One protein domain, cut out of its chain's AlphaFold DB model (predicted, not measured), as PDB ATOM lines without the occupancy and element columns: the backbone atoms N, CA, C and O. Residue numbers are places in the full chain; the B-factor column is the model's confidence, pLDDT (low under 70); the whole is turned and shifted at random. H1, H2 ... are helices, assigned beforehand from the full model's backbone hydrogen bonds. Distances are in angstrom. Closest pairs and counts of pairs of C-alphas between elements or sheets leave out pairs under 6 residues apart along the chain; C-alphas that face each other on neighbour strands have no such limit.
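This is residues 76 to 119 of the 120 residues of the protein "AtpZ/AtpI family protein" of Acidobacteriia bacterium (UniProt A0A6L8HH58). Picture a helical hairpin of unequal arms: H1 runs one way, the chain turns, and the longer H2 folds back beside it and continues past it as a single helix. Residues 109 to 119, of which 109 to 117 belong to H2, stick out from the two-helix body and add to the length of the rod. The printed part has 44 residues with two named helices, H1 then H2, and no named strand; the class is all helix. The whole is loose, with a radius of gyration of the C-alphas of 12.7 A, and it spans 43 by 13 by 10 A.

Find C-alpha 76 at (49.106, 49.768, -35.706); from there H1, residues 76 to 90, runs 20.7 A to C-alpha 90 at (39.130, 39.238, -20.995). Four residues on, H2, residues 95 to 117, begins at Ala 95 and runs 32.5 A to C-alpha 117 at (66.923, 62.097, -33.093).

Look at Gly 83 and Ala 97, whose C-alphas, the closest of H1 and H2, are 4.2 A apart. The two helices touch, with 31 pairs of C-alphas within 8 A. They form a helical hairpin, running opposite ways at a shallow tilt of 30 degrees. In H2 each O i to N i+4 pair is within hydrogen-bond range; in H1 it is 10 of 11.

The C-alphas of Asp 91 and Arg 119, the two farthest apart, are 43.6 A from each other. Without residues 109 to 119, the body has 33 residues and spans 27 by 13 by 9 A. The printed part has no cut, and the link from H1 to H2 is tight. In the B-factor column you will find a mean pLDDT of 70.8 for the printed part, with residues 83 to 97, 111, 115, and 118 to 119 under 70.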
ATOM      1  N   VAL A  76      50.544  49.549 -35.900       76.19
ATOM      2  CA  VAL A  76      49.106  49.768 -35.706       76.19
ATOM      3  C   VAL A  76      48.325  48.473 -35.936       76.19
ATOM      4  O   VAL A  76      47.531  48.095 -35.078       76.19
ATOM      5  N   LEU A  77      48.585  47.746 -37.032       79.81
ATOM      6  CA  LEU A  77      47.983  46.427 -37.266       79.81
ATOM      7  C   LEU A  77      48.407  45.426 -36.192       79.81
ATOM      8  O   LEU A  77      47.567  44.678 -35.709       79.81
ATOM      9  N   GLY A  78      49.683  45.421 -35.799       77.75
ATOM     10  CA  GLY A  78      50.192  44.551 -34.740       77.75
ATOM     11  C   GLY A  78      49.517  44.820 -33.394       77.75
ATOM     12  O   GLY A  78      49.051  43.887 -32.750       77.75
ATOM     13  N   GLY A  79      49.394  46.088 -32.993       72.94
ATOM     14  CA  GLY A  79      48.718  46.497 -31.760       72.94
ATOM     15  C   GLY A  79      47.215  46.215 -31.774       72.94
ATOM     16  O   GLY A  79      46.670  45.773 -30.765       72.94
ATOM     17  N   LEU A  80      46.556  46.387 -32.925       72.50
ATOM     18  CA  LEU A  80      45.149  46.032 -33.107       72.50
ATOM     19  C   LEU A  80      44.942  44.512 -33.020       72.50
ATOM     20  O   LEU A  80      44.021  44.060 -32.348       72.50
ATOM     21  N   LEU A  81      45.809  43.725 -33.663       76.62
ATOM     22  CA  LEU A  81      45.707  42.267 -33.680       76.62
ATOM     23  C   LEU A  81      45.994  41.675 -32.297       76.62
ATOM     24  O   LEU A  81      45.226  40.845 -31.819       76.62
ATOM     25  N   VAL A  82      47.043  42.150 -31.617       71.38
ATOM     26  CA  VAL A  82      47.370  41.761 -30.236       71.38
ATOM     27  C   VAL A  82      46.276  42.216 -29.268       71.38
ATOM     28  O   VAL A  82      45.862  41.434 -28.417       71.38
ATOM     29  N   GLY A  83      45.759  43.439 -29.417       67.00
ATOM     30  CA  GLY A  83      44.670  43.973 -28.596       67.00
ATOM     31  C   GLY A  83      43.351  43.218 -28.780       67.00
ATOM     32  O   GLY A  83      42.659  42.960 -27.798       67.00
ATOM     33  N   ALA A  84      43.030  42.795 -30.006       66.06
ATOM     34  CA  ALA A  84      41.870  41.952 -30.294       66.06
ATOM     35  C   ALA A  84      42.023  40.543 -29.697       66.06
ATOM     36  O   ALA A  84      41.074  40.006 -29.128       66.06
ATOM     37  N   TRP A  85      43.229  39.968 -29.760       69.12
ATOM     38  CA  TRP A  85      43.526  38.658 -29.172       69.12
ATOM     39  C   TRP A  85      43.441  38.675 -27.640       69.12
ATOM     40  O   TRP A  85      42.853  37.781 -27.034       69.12
ATOM     41  N   ILE A  86      43.978  39.724 -27.009       66.44
ATOM     42  CA  ILE A  86      43.860  39.944 -25.562       66.44
ATOM     43  C   ILE A  86      42.400  40.241 -25.170       66.44
ATOM     44  O   ILE A  86      41.937  39.763 -24.136       66.44
ATOM     45  N   GLY A  87      41.660  40.982 -26.002       62.34
ATOM     46  CA  GLY A  87      40.260  41.346 -25.770       62.34
ATOM     47  C   GLY A  87      39.327  40.137 -25.738       62.34
ATOM     48  O   GLY A  87      38.476  40.054 -24.855       62.34
ATOM     49  N   GLN A  88      39.556  39.147 -26.607       64.50
ATOM     50  CA  GLN A  88      38.844  37.865 -26.548       64.50
ATOM     51  C   GLN A  88      39.133  37.064 -25.272       64.50
ATOM     52  O   GLN A  88      38.339  36.207 -24.898       64.50
ATOM     53  N   ARG A  89      40.260  37.315 -24.596       60.75
ATOM     54  CA  ARG A  89      40.641  36.600 -23.371       60.75
ATOM     55  C   ARG A  89      40.022  37.204 -22.106       60.75
ATOM     56  O   ARG A  89      40.028  36.536 -21.079       60.75
ATOM     57  N   TRP A  90      39.550  38.451 -22.165       59.59
ATOM     58  CA  TRP A  90      39.130  39.238 -20.995       59.59
ATOM     59  C   TRP A  90      37.674  39.733 -21.049       59.59
ATOM     60  O   TRP A  90      37.286  40.527 -20.195       59.59
ATOM     61  N   ASP A  91      36.870  39.305 -22.033       60.47
ATOM     62  CA  ASP A  91      35.435  39.643 -22.185       60.47
ATOM     63  C   ASP A  91      35.099  41.160 -22.183       60.47
ATOM     64  O   ASP A  91      33.943  41.574 -22.194       60.47
ATOM     65  N   CYS A  92      36.113  42.029 -22.240       54.34
ATOM     66  CA  CYS A  92      35.995  43.487 -22.273       54.34
ATOM     67  C   CYS A  92      36.305  43.981 -23.692       54.34
ATOM     68  O   CYS A  92      37.374  44.517 -23.997       54.34
ATOM     69  N   ASN A  93      35.340  43.724 -24.571       63.25
ATOM     70  CA  ASN A  93      35.478  43.625 -26.024       63.25
ATOM     71  C   ASN A  93      35.913  44.904 -26.803       63.25
ATOM     72  O   ASN A  93      36.368  44.763 -27.933       63.25
ATOM     73  N   PRO A  94      35.856  46.144 -26.269       63.59
ATOM     74  CA  PRO A  94      36.438  47.309 -26.963       63.59
ATOM     75  C   PRO A  94      37.626  47.963 -26.237       63.59
ATOM     76  O   PRO A  94      38.523  48.498 -26.885       63.59
ATOM     77  N   ALA A  95      37.677  47.915 -24.903       67.19
ATOM     78  CA  ALA A  95      38.669  48.662 -24.123       67.19
ATOM     79  C   ALA A  95      40.094  48.126 -24.321       67.19
ATOM     80  O   ALA A  95      41.045  48.899 -24.422       67.19
ATOM     81  N   ALA A  96      40.241  46.806 -24.438       66.38
ATOM     82  CA  ALA A  96      41.539  46.173 -24.635       66.38
ATOM     83  C   ALA A  96      42.105  46.420 -26.045       66.38
ATOM     84  O   ALA A  96      43.307  46.637 -26.206       66.38
ATOM     85  N   ALA A  97      41.237  46.475 -27.060       69.25
ATOM     86  CA  ALA A  97      41.618  46.868 -28.412       69.25
ATOM     87  C   ALA A  97      42.046  48.343 -28.466       69.25
ATOM     88  O   ALA A  97      43.065  48.660 -29.075       69.25
ATOM     89  N   VAL A  98      41.326  49.235 -27.772       75.88
ATOM     90  CA  VAL A  98      41.692  50.657 -27.658       75.88
ATOM     91  C   VAL A  98      43.025  50.820 -26.930       75.88
ATOM     92  O   VAL A  98      43.885  51.548 -27.415       75.88
ATOM     93  N   ALA A  99      43.244  50.110 -25.820       77.19
ATOM     94  CA  ALA A  99      44.514  50.143 -25.096       77.19
ATOM     95  C   ALA A  99      45.679  49.608 -25.947       77.19
ATOM     96  O   ALA A  99      46.725  50.252 -26.025       77.19
ATOM     97  N   GLY A 100      45.494  48.481 -26.646       72.06
ATOM     98  CA  GLY A 100      46.497  47.915 -27.556       72.06
ATOM     99  C   GLY A 100      46.826  48.838 -28.733       72.06
ATOM    100  O   GLY A 100      47.995  49.011 -29.080       72.06
ATOM    101  N   LEU A 101      45.815  49.504 -29.296       76.00
ATOM    102  CA  LEU A 101      45.989  50.506 -30.345       76.00
ATOM    103  C   LEU A 101      46.737  51.740 -29.822       76.00
ATOM    104  O   LEU A 101      47.657  52.225 -30.479       76.00
ATOM    105  N   PHE A 102      46.389  52.223 -28.628       81.88
ATOM    106  CA  PHE A 102      47.017  53.393 -28.015       81.88
ATOM    107  C   PHE A 102      48.498  53.139 -27.724       81.88
ATOM    108  O   PHE A 102      49.360  53.926 -28.113       81.88
ATOM    109  N   VAL A 103      48.811  51.990 -27.121       78.25
ATOM    110  CA  VAL A 103      50.193  51.574 -26.850       78.25
ATOM    111  C   VAL A 103      50.965  51.356 -28.156       78.25
ATOM    112  O   VAL A 103      52.107  51.799 -28.264       78.25
ATOM    113  N   GLY A 104      50.345  50.747 -29.174       78.31
ATOM    114  CA  GLY A 104      50.951  50.548 -30.495       78.31
ATOM    115  C   GLY A 104      51.298  51.860 -31.208       78.31
ATOM    116  O   GLY A 104      52.396  51.993 -31.750       78.31
ATOM    117  N   ILE A 105      50.410  52.859 -31.152       79.56
ATOM    118  CA  ILE A 105      50.648  54.197 -31.716       79.56
ATOM    119  C   ILE A 105      51.788  54.898 -30.975       79.56
ATOM    120  O   ILE A 105      52.712  55.397 -31.618       79.56
ATOM    121  N   VAL A 106      51.761  54.904 -29.637       83.50
ATOM    122  CA  VAL A 106      52.800  55.549 -28.819       83.50
ATOM    123  C   VAL A 106      54.165  54.907 -29.072       83.50
ATOM    124  O   VAL A 106      55.134  55.616 -29.334       83.50
ATOM    125  N   ALA A 107      54.254  53.573 -29.078       74.44
ATOM    126  CA  ALA A 107      55.500  52.855 -29.349       74.44
ATOM    127  C   ALA A 107      56.003  53.052 -30.794       74.44
ATOM    128  O   ALA A 107      57.212  53.179 -31.021       74.44
ATOM    129  N   GLY A 108      55.094  53.113 -31.774       77.31
ATOM    130  CA  GLY A 108      55.418  53.404 -33.171       77.31
ATOM    131  C   GLY A 108      55.992  54.811 -33.354       77.31
ATOM    132  O   GLY A 108      57.063  54.973 -33.943       77.31
ATOM    133  N   PHE A 109      55.336  55.822 -32.775       80.38
ATOM    134  CA  PHE A 109      55.825  57.203 -32.780       80.38
ATOM    135  C   PHE A 109      57.146  57.354 -32.027       80.38
ATOM    136  O   PHE A 109      58.031  58.067 -32.496       80.38
ATOM    137  N   TYR A 110      57.319  56.658 -30.902       78.44
ATOM    138  CA  TYR A 110      58.546  56.725 -30.114       78.44
ATOM    139  C   TYR A 110      59.756  56.179 -30.882       78.44
ATOM    140  O   TYR A 110      60.819  56.800 -30.892       78.44
ATOM    141  N   ASN A 111      59.596  55.054 -31.588       69.94
ATOM    142  CA  ASN A 111      60.655  54.513 -32.445       69.94
ATOM    143  C   ASN A 111      60.987  55.445 -33.620       69.94
ATOM    144  O   ASN A 111      62.161  55.597 -33.959       69.94
ATOM    145  N   LEU A 112      59.984  56.113 -34.199       71.62
ATOM    146  CA  LEU A 112      60.189  57.076 -35.283       71.62
ATOM    147  C   LEU A 112      60.920  58.339 -34.795       71.62
ATOM    148  O   LEU A 112      61.904  58.764 -35.401       71.62
ATOM    149  N   ALA A 113      60.486  58.898 -33.664       78.00
ATOM    150  CA  ALA A 113      61.114  60.056 -33.034       78.00
ATOM    151  C   ALA A 113      62.563  59.754 -32.629       78.00
ATOM    152  O   ALA A 113      63.470  60.536 -32.914       78.00
ATOM    153  N   LYS A 114      62.812  58.575 -32.049       74.25
ATOM    154  CA  LYS A 114      64.160  58.125 -31.690       74.25
ATOM    155  C   LYS A 114      65.061  57.950 -32.916       74.25
ATOM    156  O   LYS A 114      66.232  58.326 -32.859       74.25
ATOM    157  N   ALA A 115      64.539  57.413 -34.020       68.88
ATOM    158  CA  ALA A 115      65.287  57.257 -35.269       68.88
ATOM    159  C   ALA A 115      65.645  58.605 -35.920       68.88
ATOM    160  O   ALA A 115      66.723  58.739 -36.498       68.88
ATOM    161  N   MET A 116      64.768  59.604 -35.802       71.00
ATOM    162  CA  MET A 116      65.035  60.974 -36.252       71.00
ATOM    163  C   MET A 116      66.081  61.664 -35.367       71.00
ATOM    164  O   MET A 116      66.985  62.314 -35.881       71.00
ATOM    165  N   TRP A 117      66.001  61.477 -34.047       71.75
ATOM    166  CA  TRP A 117      66.923  62.097 -33.093       71.75
ATOM    167  C   TRP A 117      68.343  61.528 -33.175       71.75
ATOM    168  O   TRP A 117      69.316  62.264 -33.114       71.75
ATOM    169  N   THR A 118      68.486  60.215 -33.361       57.44
ATOM    170  CA  THR A 118      69.806  59.554 -33.481       57.44
ATOM    171  C   THR A 118      70.522  59.809 -34.811       57.44
ATOM    172  O   THR A 118      71.635  59.323 -35.011       57.44
ATOM    173  N   ARG A 119      69.888  60.531 -35.743       51.38
ATOM    174  CA  ARG A 119      70.466  60.929 -37.033       51.38
ATOM    175  C   ARG A 119      71.052  62.348 -37.031       51.38
ATOM    176  O   ARG A 119      71.625  62.714 -38.058       51.38
TER     177      ARG A 119